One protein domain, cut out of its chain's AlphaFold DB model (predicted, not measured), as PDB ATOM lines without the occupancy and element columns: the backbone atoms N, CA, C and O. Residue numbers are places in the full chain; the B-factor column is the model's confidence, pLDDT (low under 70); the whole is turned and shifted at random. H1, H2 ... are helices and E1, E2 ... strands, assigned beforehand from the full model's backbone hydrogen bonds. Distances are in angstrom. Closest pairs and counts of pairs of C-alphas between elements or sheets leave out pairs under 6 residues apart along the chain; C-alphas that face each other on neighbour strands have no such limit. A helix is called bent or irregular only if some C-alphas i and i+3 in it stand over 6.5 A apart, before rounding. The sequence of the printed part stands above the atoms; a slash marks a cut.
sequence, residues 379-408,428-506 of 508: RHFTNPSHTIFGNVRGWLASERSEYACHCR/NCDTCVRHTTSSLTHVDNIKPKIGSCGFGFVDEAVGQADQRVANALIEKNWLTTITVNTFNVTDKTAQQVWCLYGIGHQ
ATOM      1  N   ARG A 379     279.911 219.225 206.869       96.12
ATOM      2  CA  ARG A 379     278.681 218.562 207.321       96.12
ATOM      3  C   ARG A 379     277.572 218.802 206.312       96.12
ATOM      4  O   ARG A 379     277.455 219.901 205.773       96.12
ATOM      5  N   HIS A 380     276.762 217.780 206.080       97.50
ATOM      6  CA  HIS A 380     275.665 217.826 205.126       97.50
ATOM      7  C   HIS A 380     274.351 218.114 205.844       97.50
ATOM      8  O   HIS A 380     274.147 217.707 206.989       97.50
ATOM      9  N   PHE A 381     273.464 218.842 205.176       98.06
ATOM     10  CA  PHE A 381     272.129 219.126 205.679       98.06
ATOM     11  C   PHE A 381     271.105 219.067 204.546       98.06
ATOM     12  O   PHE A 381     271.435 219.272 203.381       98.06
ATOM     13  N   THR A 382     269.853 218.786 204.887       97.88
ATOM     14  CA  THR A 382     268.732 218.697 203.947       97.88
ATOM     15  C   THR A 382     267.462 219.226 204.591       97.88
ATOM     16  O   THR A 382     267.287 219.141 205.807       97.88
ATOM     17  N   ASN A 383     266.565 219.797 203.795       97.25
ATOM     18  CA  ASN A 383     265.235 220.147 204.275       97.25
ATOM     19  C   ASN A 383     264.345 218.883 204.403       97.25
ATOM     20  O   ASN A 383     264.690 217.843 203.834       97.25
ATOM     21  N   PRO A 384     263.201 218.946 205.119       96.81
ATOM     22  CA  PRO A 384     262.314 217.800 205.337       96.81
ATOM     23  C   PRO A 384     261.773 217.155 204.059       96.81
ATOM     24  O   PRO A 384     261.464 215.972 204.053       96.81
ATOM     25  N   SER A 385     261.644 217.927 202.976       95.50
ATOM     26  CA  SER A 385     261.188 217.423 201.677       95.50
ATOM     27  C   SER A 385     262.313 216.848 200.814       95.50
ATOM     28  O   SER A 385     262.038 216.397 199.709       95.50
ATOM     29  N   HIS A 386     263.568 216.901 201.274       94.81
ATOM     30  CA  HIS A 386     264.760 216.481 200.528       94.81
ATOM     31  C   HIS A 386     264.942 217.157 199.158       94.81
ATOM     32  O   HIS A 386     265.652 216.652 198.292       94.81
ATOM     33  N   THR A 387     264.318 218.319 198.953       95.44
ATOM     34  CA  THR A 387     264.403 219.083 197.698       95.44
ATOM     35  C   THR A 387     265.570 220.064 197.703       95.44
ATOM     36  O   THR A 387     266.164 220.332 196.659       95.44
ATOM     37  N   ILE A 388     265.915 220.583 198.884       96.62
ATOM     38  CA  ILE A 388     267.059 221.467 199.094       96.62
ATOM     39  C   ILE A 388     268.003 220.772 200.059       96.62
ATOM     40  O   ILE A 388     267.659 220.527 201.217       96.62
ATOM     41  N   PHE A 389     269.208 220.497 199.584       97.25
ATOM     42  CA  PHE A 389     270.293 219.969 200.391       97.25
ATOM     43  C   PHE A 389     271.537 220.822 200.198       97.25
ATOM     44  O   PHE A 389     271.697 221.540 199.210       97.25
ATOM     45  N   GLY A 390     272.417 220.770 201.180       97.06
ATOM     46  CA  GLY A 390     273.577 221.626 201.234       97.06
ATOM     47  C   GLY A 390     274.704 221.019 202.034       97.06
ATOM     48  O   GLY A 390     274.603 219.927 202.602       97.06
ATOM     49  N   ASN A 391     275.808 221.748 202.067       96.88
ATOM     50  CA  ASN A 391     276.886 221.464 202.986       96.88
ATOM     51  C   ASN A 391     277.350 222.753 203.661       96.88
ATOM     52  O   ASN A 391     277.287 223.844 203.092       96.88
ATOM     53  N   VAL A 392     277.790 222.611 204.903       96.25
ATOM     54  CA  VAL A 392     278.484 223.656 205.642       96.25
ATOM     55  C   VAL A 392     279.930 223.221 205.829       96.25
ATOM     56  O   VAL A 392     280.204 222.108 206.287       96.25
ATOM     57  N   ARG A 393     280.852 224.091 205.425       93.06
ATOM     58  CA  ARG A 393     282.296 223.876 205.513       93.06
ATOM     59  C   ARG A 393     282.878 224.853 206.516       93.06
ATOM     60  O   ARG A 393     282.715 226.061 206.357       93.06
ATOM     61  N   GLY A 394     283.539 224.342 207.547       88.69
ATOM     62  CA  GLY A 394     284.287 225.176 208.483       88.69
ATOM     63  C   GLY A 394     285.588 225.647 207.851       88.69
ATOM     64  O   GLY A 394     286.333 224.827 207.310       88.69
ATOM     65  N   TRP A 395     285.875 226.943 207.934       80.06
ATOM     66  CA  TRP A 395     287.194 227.449 207.581       80.06
ATOM     67  C   TRP A 395     288.188 226.954 208.624       80.06
ATOM     68  O   TRP A 395     287.884 226.846 209.816       80.06
ATOM     69  N   LEU A 396     289.400 226.649 208.177       69.12
ATOM     70  CA  LEU A 396     290.510 226.556 209.106       69.12
ATOM     71  C   LEU A 396     290.787 227.986 209.558       69.12
ATOM     72  O   LEU A 396     291.298 228.790 208.779       69.12
ATOM     73  N   ALA A 397     290.466 228.314 210.808       57.19
ATOM     74  CA  ALA A 397     291.177 229.401 211.459       57.19
ATOM     75  C   ALA A 397     292.653 228.985 211.417       57.19
ATOM     76  O   ALA A 397     293.025 227.999 212.058       57.19
ATOM     77  N   SER A 398     293.442 229.636 210.555       49.62
ATOM     78  CA  SER A 398     294.808 229.216 210.248       49.62
ATOM     79  C   SER A 398     295.581 228.918 211.528       49.62
ATOM     80  O   SER A 398     295.472 229.663 212.508       49.62
ATOM     81  N   GLU A 399     296.337 227.826 211.466       51.56
ATOM     82  CA  GLU A 399     297.298 227.323 212.443       51.56
ATOM     83  C   GLU A 399     297.871 228.397 213.373       51.56
ATOM     84  O   GLU A 399     298.262 229.469 212.911       51.56
ATOM     85  N   ARG A 400     297.934 228.069 214.674       45.69
ATOM     86  CA  ARG A 400     298.636 228.778 215.761       45.69
ATOM     87  C   ARG A 400     299.332 230.063 215.297       45.69
ATOM     88  O   ARG A 400     300.534 230.068 215.041       45.69
ATOM     89  N   SER A 401     298.599 231.172 215.240       47.47
ATOM     90  CA  SER A 401     299.276 232.463 215.271       47.47
ATOM     91  C   SER A 401     299.740 232.661 216.707       47.47
ATOM     92  O   SER A 401     298.951 232.953 217.605       47.47
ATOM     93  N   GLU A 402     301.023 232.405 216.936       49.50
ATOM     94  CA  GLU A 402     301.712 232.941 218.099       49.50
ATOM     95  C   GLU A 402     301.697 234.463 217.964       49.50
ATOM     96  O   GLU A 402     302.206 235.020 216.990       49.50
ATOM     97  N   TYR A 403     301.068 235.151 218.910       59.34
ATOM     98  CA  TYR A 403     301.140 236.604 218.985       59.34
ATOM     99  C   TYR A 403     301.536 237.029 220.391       59.34
ATOM    100  O   TYR A 403     301.234 236.365 221.382       59.34
ATOM    101  N   ALA A 404     302.235 238.154 220.482       53.75
ATOM    102  CA  ALA A 404     302.562 238.771 221.757       53.75
ATOM    103  C   ALA A 404     301.272 239.311 222.396       53.75
ATOM    104  O   ALA A 404     300.792 240.375 222.008       53.75
ATOM    105  N   CYS A 405     300.687 238.595 223.361       67.19
ATOM    106  CA  CYS A 405     299.527 239.118 224.100       67.19
ATOM    107  C   CYS A 405     299.923 240.222 225.072       67.19
ATOM    108  O   CYS A 405     299.137 241.128 225.348       67.19
ATOM    109  N   HIS A 406     301.120 240.113 225.647       72.06
ATOM    110  CA  HIS A 406     301.560 240.991 226.713       72.06
ATOM    111  C   HIS A 406     303.062 241.186 226.664       72.06
ATOM    112  O   HIS A 406     303.834 240.318 227.048       72.06
ATOM    113  N   CYS A 407     303.463 242.373 226.223       71.38
ATOM    114  CA  CYS A 407     304.803 242.878 226.443       71.38
ATOM    115  C   CYS A 407     304.835 243.541 227.812       71.38
ATOM    116  O   CYS A 407     304.248 244.608 227.995       71.38
ATOM    117  N   ARG A 408     305.490 242.900 228.779       74.25
ATOM    118  CA  ARG A 408     305.850 243.569 230.028       74.25
ATOM    119  C   ARG A 408     307.205 244.231 229.816       74.25
ATOM    120  O   ARG A 408     308.109 243.637 229.227       74.25
ATOM    121  N   ASN A 428     310.032 242.173 227.183       78.38
ATOM    122  CA  ASN A 428     309.784 240.744 227.046       78.38
ATOM    123  C   ASN A 428     308.291 240.555 226.836       78.38
ATOM    124  O   ASN A 428     307.469 240.992 227.647       78.38
ATOM    125  N   CYS A 429     307.960 239.968 225.698       79.12
ATOM    126  CA  CYS A 429     306.592 239.705 225.323       79.12
ATOM    127  C   CYS A 429     306.298 238.231 225.553       79.12
ATOM    128  O   CYS A 429     306.938 237.381 224.941       79.12
ATOM    129  N   ASP A 430     305.325 237.943 226.416       77.69
ATOM    130  CA  ASP A 430     304.816 236.589 226.575       77.69
ATOM    131  C   ASP A 430     304.148 236.171 225.258       77.69
ATOM    132  O   ASP A 430     303.237 236.844 224.751       77.69
ATOM    133  N   THR A 431     304.626 235.064 224.693       65.69
ATOM    134  CA  THR A 431     304.026 234.453 223.512       65.69
ATOM    135  C   THR A 431     302.706 233.813 223.919       65.69
ATOM    136  O   THR A 431     302.679 232.833 224.663       65.69
ATOM    137  N   CYS A 432     301.596 234.354 223.432       63.91
ATOM    138  CA  CYS A 432     300.320 233.668 223.517       63.91
ATOM    139  C   CYS A 432     300.149 232.730 222.344       63.91
ATOM    140  O   CYS A 432     300.365 233.103 221.190       63.91
ATOM    141  N   VAL A 433     299.621 231.556 222.647       58.91
ATOM    142  CA  VAL A 433     299.076 230.660 221.641       58.91
ATOM    143  C   VAL A 433     297.596 230.994 221.502       58.91
ATOM    144  O   VAL A 433     296.830 230.821 222.451       58.91
ATOM    145  N   ARG A 434     297.161 231.465 220.327       58.47
ATOM    146  CA  ARG A 434     295.729 231.435 220.013       58.47
ATOM    147  C   ARG A 434     295.329 229.969 219.930       58.47
ATOM    148  O   ARG A 434     295.883 229.231 219.114       58.47
ATOM    149  N   HIS A 435     294.399 229.534 220.777       58.59
ATOM    150  CA  HIS A 435     293.796 228.221 220.598       58.59
ATOM    151  C   HIS A 435     293.137 228.204 219.220       58.59
ATOM    152  O   HIS A 435     292.232 228.990 218.945       58.59
ATOM    153  N   THR A 436     293.649 227.352 218.340       65.88
ATOM    154  CA  THR A 436     293.014 227.068 217.061       65.88
ATOM    155  C   THR A 436     291.712 226.355 217.370       65.88
ATOM    156  O   THR A 436     291.713 225.190 217.774       65.88
ATOM    157  N   THR A 437     290.606 227.071 217.235       74.44
ATOM    158  CA  THR A 437     289.286 226.458 217.253       74.44
ATOM    159  C   THR A 437     289.197 225.534 216.043       74.44
ATOM    160  O   THR A 437     289.570 225.915 214.933       74.44
ATOM    161  N   SER A 438     288.796 224.282 216.260       84.81
ATOM    162  CA  SER A 438     288.720 223.316 215.163       84.81
ATOM    163  C   SER A 438     287.655 223.746 214.148       84.81
ATOM    164  O   SER A 438     286.638 224.329 214.529       84.81
ATOM    165  N   SER A 439     287.845 223.416 212.866       87.62
ATOM    166  CA  SER A 439     286.827 223.664 211.831       87.62
ATOM    167  C   SER A 439     285.479 223.020 212.195       87.62
ATOM    168  O   SER A 439     284.427 223.597 211.925       87.62
ATOM    169  N   LEU A 440     285.503 221.879 212.897       91.12
ATOM    170  CA  LEU A 440     284.317 221.220 213.446       91.12
ATOM    171  C   LEU A 440     283.578 222.098 214.465       91.12
ATOM    172  O   LEU A 440     282.360 222.185 214.404       91.12
ATOM    173  N   THR A 441     284.289 222.802 215.347       91.06
ATOM    174  CA  THR A 441     283.668 223.692 216.339       91.06
ATOM    175  C   THR A 441     282.902 224.839 215.673       91.06
ATOM    176  O   THR A 441     281.800 225.167 216.099       91.06
ATOM    177  N   HIS A 442     283.440 225.424 214.597       91.75
ATOM    178  CA  HIS A 442     282.728 226.452 213.828       91.75
ATOM    179  C   HIS A 442     281.451 225.900 213.180       91.75
ATOM    180  O   HIS A 442     280.397 226.538 213.231       91.75
ATOM    181  N   VAL A 443     281.522 224.680 212.640       94.75
ATOM    182  CA  VAL A 443     280.362 223.983 212.070       94.75
ATOM    183  C   VAL A 443     279.314 223.640 213.139       94.75
ATOM    184  O   VAL A 443     278.118 223.821 212.908       94.75
ATOM    185  N   ASP A 444     279.735 223.190 214.318       95.25
ATOM    186  CA  ASP A 444     278.828 222.852 215.419       95.25
ATOM    187  C   ASP A 444     278.138 224.098 215.999       95.25
ATOM    188  O   ASP A 444     276.962 224.034 216.357       95.25
ATOM    189  N   ASN A 445     278.812 225.253 216.010       94.62
ATOM    190  CA  ASN A 445     278.222 226.514 216.464       94.62
ATOM    191  C   ASN A 445     277.127 227.031 215.517       94.62
ATOM    192  O   ASN A 445     276.104 227.541 215.974       94.62
ATOM    193  N   ILE A 446     277.304 226.884 214.197       96.31
ATOM    194  CA  ILE A 446     276.303 227.330 213.212       96.31
ATOM    195  C   ILE A 446     275.163 226.314 213.014       96.31
ATOM    196  O   ILE A 446     274.063 226.679 212.591       96.31
ATOM    197  N   LYS A 447     275.380 225.043 213.381       97.31
ATOM    198  CA  LYS A 447     274.394 223.950 213.311       97.31
ATOM    199  C   LYS A 447     272.991 224.314 213.833       97.31
ATOM    200  O   LYS A 447     272.037 224.121 213.075       97.31
ATOM    201  N   PRO A 448     272.800 224.860 215.054       97.81
ATOM    202  CA  PRO A 448     271.466 225.224 215.541       97.81
ATOM    203  C   PRO A 448     270.794 226.320 214.702       97.81
ATOM    204  O   PRO A 448     269.570 226.320 214.569       97.81
ATOM    205  N   LYS A 449     271.565 227.228 214.091       97.94
ATOM    206  CA  LYS A 449     271.032 228.288 213.221       97.94
ATOM    207  C   LYS A 449     270.512 227.717 211.907       97.94
ATOM    208  O   LYS A 449     269.391 228.028 211.512       97.94
ATOM    209  N   ILE A 450     271.266 226.807 211.294       97.81
ATOM    210  CA  ILE A 450     270.820 226.053 210.111       97.81
ATOM    211  C   ILE A 450     269.561 225.231 210.447       97.81
ATOM    212  O   ILE A 450     268.591 225.250 209.690       97.81
ATOM    213  N   GLY A 451     269.527 224.610 211.632       97.75
ATOM    214  CA  GLY A 451     268.348 223.920 212.166       97.75
ATOM    215  C   GLY A 451     267.115 224.817 212.290       97.75
ATOM    216  O   GLY A 451     266.025 224.429 211.875       97.75
ATOM    217  N   SER A 452     267.285 226.050 212.778       97.56
ATOM    218  CA  SER A 452     266.192 227.027 212.895       97.56
ATOM    219  C   SER A 452     265.612 227.471 211.545       97.56
ATOM    220  O   SER A 452     264.452 227.868 211.478       97.56
ATOM    221  N   CYS A 453     266.382 227.332 210.461       98.12
ATOM    222  CA  CYS A 453     265.916 227.549 209.092       98.12
ATOM    223  C   CYS A 453     265.166 226.343 208.501       98.12
ATOM    224  O   CYS A 453     264.781 226.374 207.332       98.12
ATOM    225  N   GLY A 454     264.948 225.289 209.295       97.56
ATOM    226  CA  GLY A 454     264.211 224.095 208.900       97.56
ATOM    227  C   GLY A 454     265.058 223.044 208.186       97.56
ATOM    228  O   GLY A 454     264.493 222.237 207.462       97.56
ATOM    229  N   PHE A 455     266.383 223.040 208.354       98.06
ATOM    230  CA  PHE A 455     267.258 222.008 207.789       98.06
ATOM    231  C   PHE A 455     267.701 221.000 208.856       98.06
ATOM    232  O   PHE A 455     268.133 221.374 209.944       98.06
ATOM    233  N   GLY A 456     267.633 219.709 208.536       98.00
ATOM    234  CA  GLY A 456     268.194 218.626 209.342       98.00
ATOM    235  C   GLY A 456     269.587 218.242 208.848       98.00
ATOM    236  O   GLY A 456     269.819 218.174 207.644       98.00
ATOM    237  N   PHE A 457     270.519 217.985 209.764       97.94
ATOM    238  CA  PHE A 457     271.843 217.466 209.409       97.94
ATOM    239  C   PHE A 457     271.767 215.967 209.113       97.94
ATOM    240  O   PHE A 457     271.068 215.243 209.817       97.94
ATOM    241  N   VAL A 458     272.500 215.527 208.092       97.31
ATOM    242  CA  VAL A 458     272.565 214.130 207.639       97.31
ATOM    243  C   VAL A 458     274.014 213.652 207.614       97.31
ATOM    244  O   VAL A 458     274.931 214.451 207.406       97.31
ATOM    245  N   ASP A 459     274.217 212.358 207.852       95.62
ATOM    246  CA  ASP A 459     275.557 211.764 207.929       95.62
ATOM    247  C   ASP A 459     276.199 211.579 206.546       95.62
ATOM    248  O   ASP A 459     277.420 211.652 206.417       95.62
ATOM    249  N   GLU A 460     275.381 211.424 205.502       94.31
ATOM    250  CA  GLU A 460     275.827 211.209 204.125       94.31
ATOM    251  C   GLU A 460     275.379 212.338 203.189       94.31
ATOM    252  O   GLU A 460     274.309 212.935 203.342       94.31
ATOM    253  N   ALA A 461     276.215 212.643 202.196       92.12
ATOM    254  CA  ALA A 461     275.907 213.643 201.185       92.12
ATOM    255  C   ALA A 461     274.805 213.136 200.243       92.12
ATOM    256  O   ALA A 461     275.001 212.162 199.524       92.12
ATOM    257  N   VAL A 462     273.677 213.848 200.185       90.12
ATOM    258  CA  VAL A 462     272.586 213.555 199.232       90.12
ATOM    259  C   VAL A 462     273.006 213.851 197.783       90.12
ATOM    260  O   VAL A 462     272.493 213.254 196.841       90.12
ATOM    261  N   GLY A 463     273.964 214.759 197.592       92.25
ATOM    262  CA  GLY A 463     274.494 215.123 196.284       92.25
ATOM    263  C   GLY A 463     275.477 216.288 196.360       92.25
ATOM    264  O   GLY A 463     275.926 216.686 197.440       92.25
ATOM    265  N   GLN A 464     275.793 216.856 195.198       91.25
ATOM    266  CA  GLN A 464     276.694 217.994 195.087       91.25
ATOM    267  C   GLN A 464     275.942 219.314 195.335       91.25
ATOM    268  O   GLN A 464     274.921 219.598 194.712       91.25
ATOM    269  N   ALA A 465     276.443 220.107 196.282       93.62
ATOM    270  CA  ALA A 465     275.930 221.432 196.610       93.62
ATOM    271  C   ALA A 465     277.024 222.458 196.309       93.62
ATOM    272  O   ALA A 465     277.948 222.630 197.105       93.62
ATOM    273  N   ASP A 466     276.929 223.089 195.140       91.00
ATOM    274  CA  ASP A 466     277.944 224.023 194.634       91.00
ATOM    275  C   ASP A 466     277.515 225.487 194.743       91.00
ATOM    276  O   ASP A 466     278.328 226.389 194.548       91.00
ATOM    277  N   GLN A 467     276.243 225.761 195.044       91.81
ATOM    278  CA  GLN A 467     275.746 227.129 195.082       91.81
ATOM    279  C   GLN A 467     275.979 227.732 196.465       91.81
ATOM    280  O   GLN A 467     275.251 227.449 197.416       91.81
ATOM    281  N   ARG A 468     277.005 228.572 196.596       91.50
ATOM    282  CA  ARG A 468     277.285 229.298 197.840       91.50
ATOM    283  C   ARG A 468     276.152 230.273 198.176       91.50
ATOM    284  O   ARG A 468     275.714 231.057 197.337       91.50
ATOM    285  N   VAL A 469     275.709 230.253 199.431       93.50
ATOM    286  CA  VAL A 469     274.837 231.289 199.997       93.50
ATOM    287  C   VAL A 469     275.709 232.520 200.235       93.50
ATOM    288  O   VAL A 469     276.418 232.603 201.235       93.50
ATOM    289  N   ALA A 470     275.717 233.444 199.275       87.12
ATOM    290  CA  ALA A 470     276.683 234.540 199.221       87.12
ATOM    291  C   ALA A 470     276.359 235.671 200.212       87.12
ATOM    292  O   ALA A 470     275.975 236.775 199.829       87.12
ATOM    293  N   ASN A 471     276.538 235.399 201.502       90.94
ATOM    294  CA  ASN A 471     276.581 236.417 202.540       90.94
ATOM    295  C   ASN A 471     277.955 236.391 203.205       90.94
ATOM    296  O   ASN A 471     278.201 235.553 204.065       90.94
ATOM    297  N   ALA A 472     278.808 237.359 202.865       86.00
ATOM    298  CA  ALA A 472     280.162 237.466 203.412       86.00
ATOM    299  C   ALA A 472     280.226 237.580 204.950       86.00
ATOM    300  O   ALA A 472     281.285 237.382 205.546       86.00
ATOM    301  N   LEU A 473     279.117 237.918 205.615       89.56
ATOM    302  CA  LEU A 473     279.055 237.930 207.073       89.56
ATOM    303  C   LEU A 473     278.973 236.521 207.675       89.56
ATOM    304  O   LEU A 473     279.314 236.358 208.843       89.56
ATOM    305  N   ILE A 474     278.564 235.505 206.908       90.19
ATOM    306  CA  ILE A 474     278.635 234.105 207.348       90.19
ATOM    307  C   ILE A 474     280.106 233.718 207.520       90.19
ATOM    308  O   ILE A 474     280.496 233.283 208.602       90.19
ATOM    309  N   GLU A 475     280.949 233.971 206.515       88.19
ATOM    310  CA  GLU A 475     282.385 233.699 206.622       88.19
ATOM    311  C   GLU A 475     283.038 234.550 207.710       88.19
ATOM    312  O   GLU A 475     283.800 234.028 208.516       88.19
ATOM    313  N   LYS A 476     282.696 235.840 207.796       85.56
ATOM    314  CA  LYS A 476     283.287 236.746 208.789       85.56
ATOM    315  C   LYS A 476     282.927 236.385 210.234       85.56
ATOM    316  O   LYS A 476     283.795 236.389 211.099       85.56
ATOM    317  N   ASN A 477     281.644 236.157 210.520       89.19
ATOM    318  CA  ASN A 477     281.159 236.019 211.898       89.19
ATOM    319  C   ASN A 477     281.180 234.565 212.374       89.19
ATOM    320  O   ASN A 477     281.417 234.311 213.553       89.19
ATOM    321  N   TRP A 478     280.941 233.615 211.466       90.81
ATOM    322  CA  TRP A 478     280.822 232.198 211.803       90.81
ATOM    323  C   TRP A 478     282.032 231.374 211.367       90.81
ATOM    324  O   TRP A 478     282.162 230.241 211.823       90.81
ATOM    325  N   LEU A 479     282.920 231.920 210.521       90.12
ATOM    326  CA  LEU A 479     284.078 231.207 209.961       90.12
ATOM    327  C   LEU A 479     283.655 229.904 209.266       90.12
ATOM    328  O   LEU A 479     284.305 228.862 209.365       90.12
ATOM    329  N   THR A 480     282.521 229.958 208.568       91.62
ATOM    330  CA  THR A 480     281.984 228.845 207.783       91.62
ATOM    331  C   THR A 480     281.516 229.328 206.416       91.62
ATOM    332  O   THR A 480     281.228 230.506 206.227       91.62
ATOM    333  N   THR A 481     281.414 228.406 205.464       92.81
ATOM    334  CA  THR A 481     280.750 228.622 204.178       92.81
ATOM    335  C   THR A 481     279.574 227.668 204.062       92.81
ATOM    336  O   THR A 481     279.719 226.469 204.302       92.81
ATOM    337  N   ILE A 482     278.414 228.200 203.678       95.50
ATOM    338  CA  ILE A 482     277.199 227.427 203.421       95.50
ATOM    339  C   ILE A 482     276.989 227.347 201.912       95.50
ATOM    340  O   ILE A 482     276.941 228.370 201.228       95.50
ATOM    341  N   THR A 483     276.829 226.133 201.398       95.75
ATOM    342  CA  THR A 483     276.447 225.873 200.008       95.75
ATOM    343  C   THR A 483     275.161 225.060 199.958       95.75
ATOM    344  O   THR A 483     274.877 224.271 200.862       95.75
ATOM    345  N   VAL A 484     274.377 225.251 198.904       96.75
ATOM    346  CA  VAL A 484     273.146 224.512 198.609       96.75
ATOM    347  C   VAL A 484     273.166 224.022 197.161       96.75
ATOM    348  O   VAL A 484     273.926 224.514 196.329       96.75
ATOM    349  N   ASN A 485     272.358 223.016 196.849       96.12
ATOM    350  CA  ASN A 485     272.202 222.496 195.489       96.12
ATOM    351  C   ASN A 485     271.441 223.471 194.578       96.12
ATOM    352  O   ASN A 485     271.802 223.652 193.419       96.12
ATOM    353  N   THR A 486     270.399 224.108 195.112       94.19
ATOM    354  CA  THR A 486     269.567 225.082 194.407       94.19
ATOM    355  C   THR A 486     269.072 226.157 195.365       94.19
ATOM    356  O   THR A 486     268.760 225.882 196.526       94.19
ATOM    357  N   PHE A 487     268.958 227.392 194.878       91.19
ATOM    358  CA  PHE A 487     268.273 228.466 195.599       91.19
ATOM    359  C   PHE A 487     266.754 228.366 195.487       91.19
ATOM    360  O   PHE A 487     266.034 228.842 196.371       91.19
ATOM    361  N   ASN A 488     266.262 227.736 194.418       86.12
ATOM    362  CA  ASN A 488     264.856 227.756 194.069       86.12
ATOM    363  C   ASN A 488     264.324 226.327 193.870       86.12
ATOM    364  O   ASN A 488     264.894 225.535 193.121       86.12
ATOM    365  N   VAL A 489     263.215 226.011 194.542       76.62
ATOM    366  CA  VAL A 489     262.377 224.827 194.247       76.62
ATOM    367  C   VAL A 489     261.241 225.213 193.282       76.62
ATOM    368  O   VAL A 489     260.646 224.355 192.641       76.62
ATOM    369  N   THR A 490     260.964 226.515 193.160       76.12
ATOM    370  CA  THR A 490     259.981 227.148 192.262       76.12
ATOM    371  C   THR A 490     260.651 228.315 191.514       76.12
ATOM    372  O   THR A 490     261.871 228.390 191.494       76.12
ATOM    373  N   ASP A 491     259.922 229.271 190.932       82.62
ATOM    374  CA  ASP A 491     260.538 230.449 190.278       82.62
ATOM    375  C   ASP A 491     261.178 231.448 191.262       82.62
ATOM    376  O   ASP A 491     261.831 232.412 190.861       82.62
ATOM    377  N   LYS A 492     260.978 231.248 192.571       88.50
ATOM    378  CA  LYS A 492     261.462 232.138 193.630       88.50
ATOM    379  C   LYS A 492     262.416 231.406 194.563       88.50
ATOM    380  O   LYS A 492     262.276 230.210 194.822       88.50
ATOM    381  N   THR A 493     263.351 232.161 195.132       91.31
ATOM    382  CA  THR A 493     264.246 231.645 196.169       91.31
ATOM    383  C   THR A 493     263.461 231.197 197.383       91.31
ATOM    384  O   THR A 493     262.632 231.940 197.915       91.31
ATOM    385  N   ALA A 494     263.718 229.961 197.808       94.94
ATOM    386  CA  ALA A 494     263.010 229.351 198.916       94.94
ATOM    387  C   ALA A 494     263.234 230.156 200.205       94.94
ATOM    388  O   ALA A 494     264.349 230.585 200.506       94.94
ATOM    389  N   GLN A 495     262.184 230.321 201.013       95.69
ATOM    390  CA  GLN A 495     262.263 231.060 202.280       95.69
ATOM    391  C   GLN A 495     263.322 230.477 203.233       95.69
ATOM    392  O   GLN A 495     263.998 231.215 203.944       95.69
ATOM    393  N   GLN A 496     263.514 229.156 203.198       96.56
ATOM    394  CA  GLN A 496     264.552 228.450 203.955       96.56
ATOM    395  C   GLN A 496     265.964 228.919 203.558       96.56
ATOM    396  O   GLN A 496     266.806 229.144 204.422       96.56
ATOM    397  N   VAL A 497     266.208 229.150 202.263       96.44
ATOM    398  CA  VAL A 497     267.490 229.654 201.743       96.44
ATOM    399  C   VAL A 497     267.705 231.120 202.138       96.44
ATOM    400  O   VAL A 497     268.805 231.492 202.542       96.44
ATOM    401  N   TRP A 498     266.652 231.945 202.126       95.44
ATOM    402  CA  TRP A 498     266.713 233.305 202.680       95.44
ATOM    403  C   TRP A 498     267.031 233.323 204.180       95.44
ATOM    404  O   TRP A 498     267.782 234.183 204.637       95.44
ATOM    405  N   CYS A 499     266.512 232.360 204.943       97.38
ATOM    406  CA  CYS A 499     266.874 232.204 206.349       97.38
ATOM    407  C   CYS A 499     268.368 231.881 206.517       97.38
ATOM    408  O   CYS A 499     269.021 232.516 207.344       97.38
ATOM    409  N   LEU A 500     268.934 230.984 205.690       97.06
ATOM    410  CA  LEU A 500     270.380 230.702 205.689       97.06
ATOM    411  C   LEU A 500     271.197 231.966 205.407       97.06
ATOM    412  O   LEU A 500     272.156 232.245 206.122       97.06
ATOM    413  N   TYR A 501     270.782 232.761 204.417       95.56
ATOM    414  CA  TYR A 501     271.397 234.058 204.132       95.56
ATOM    415  C   TYR A 501     271.348 234.978 205.364       95.56
ATOM    416  O   TYR A 501     272.338 235.626 205.691       95.56
ATOM    417  N   GLY A 502     270.239 234.995 206.107       96.19
ATOM    418  CA  GLY A 502     270.074 235.788 207.328       96.19
ATOM    419  C   GLY A 502     271.021 235.428 208.483       96.19
ATOM    420  O   GLY A 502     271.247 236.271 209.353       96.19
ATOM    421  N   ILE A 503     271.615 234.226 208.499       96.75
ATOM    422  CA  ILE A 503     272.536 233.784 209.565       96.75
ATOM    423  C   ILE A 503     273.751 234.711 209.676       96.75
ATOM    424  O   ILE A 503     274.198 234.999 210.784       96.75
ATOM    425  N   GLY A 504     274.241 235.254 208.556       92.38
ATOM    426  CA  GLY A 504     275.389 236.164 208.561       92.38
ATOM    427  C   GLY A 504     275.177 237.417 209.420       92.38
ATOM    428  O   GLY A 504     276.128 237.941 209.990       92.38
ATOM    429  N   HIS A 505     273.935 237.874 209.592       92.88
ATOM    430  CA  HIS A 505     273.618 239.043 210.422       92.88
ATOM    431  C   HIS A 505     273.530 238.734 211.922       92.88
ATOM    432  O   HIS A 505     273.392 239.650 212.730       92.88
ATOM    433  N   GLN A 506     273.600 237.460 212.304       93.56
ATOM    434  CA  GLN A 506     273.582 237.028 213.694       93.56
ATOM    435  C   GLN A 506     275.014 236.938 214.227       93.56
ATOM    436  O   GLN A 506     275.929 236.538 213.504       93.56
TER     437      GLN A 506
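What this domain is: This is residues 379 to 408 and 428 to 506 of the 508 residues of an uncharacterized protein of Venturia effusa (UniProt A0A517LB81). A small body, a twisted four-stranded sheet with H1 over one face and H2 and H3 by its E6 edge, has one long thin arm. In that arm the chain runs out from E2 to the strand pair E3 and E4, and comes back from there to H1. The 109 printed residues hold three named helices and six named strands, in the order E1 E2 E3 E4 H1 E5 H2 E6 H3, and the class is mixed, helices and strands. The larger sheet runs E5 E1 E2 E6, with E2 antiparallel to E1 and E6; E3 and E4 form a separate antiparallel pair. The whole is loose, with a radius of gyration of the C-alphas of 17.0 A, and spans 62 by 27 by 21 A, the arm making the length.

How they stand to each other: Begin at E1, residues 379 to 382, and E2, residues 389 to 394, an antiparallel hairpin; look for N 381 and O 390, 3.0 A apart. On the other side of E2 is E6, residues 480 to 484, antiparallel, with N 391 and O 483 at 2.9 A. E5, residues 456 to 458, meets E1 only at a point, C-alphas 457 and 381 facing each other at 4.1 A. This sheet is only just strongly twisted, its C-alphas up to 4.3 A off the best plane. H1, residues 439 to 452, is on it at a height over the sheet of 7.0 A, over E1 and, only just, with 3 C-alphas, over E2; it runs along the strands, at 0 degrees to E1 on the local plane. H2, residues 472 to 478, and H3, residues 495 to 505, only graze the sheet. They touch each other, the closest C-alphas being those of Ile 474 and Gly 504, 4.0 A apart. H3 touches residues 449 to 450 of H1 alone, at a steep tilt of 50 degrees, opposite ways; the closest C-alphas, of Ile 450 and Leu 500, are 6.4 A apart. In the arm, E3, residues 402 to 408, and E4, residues 428 to 433, are antiparallel, with N 430 and O 406 at 2.9 A; E3 is apart from E2. Every O i to N i+4 pair is within hydrogen-bond range in H2, but 8 of 10 in H1 and 5 of 7 in H3.

Where its parts are: Find C-alpha 379 at (278.681, 218.562, 207.321), where E1 begins. E2 is 17.0 A long, E3 16.5 A and E4 15.7 A. H1 starts at (286.827, 223.664, 211.831) and is 20.9 A long; it is only just irregular, C-alphas 445 and 448 being 6.9 A apart. H3, 16.1 A long, ends at C-alpha 505, (273.618, 239.043, 210.422).

The domain as a whole: The C-alphas farthest apart, of Asn 428 and Asp 491, are 62.3 A apart. Residues 409 to 427 are not printed; across this cut C-alphas 408 and 428 are 5.7 A apart. The link from E5 to H2 is long, and its residues 467 to 468 pair antiparallel with residues 483 to 484 of E6. Look for pLDDT under 70 at residues 396 to 405 and 431 to 436; the mean of the printed part is 86.8.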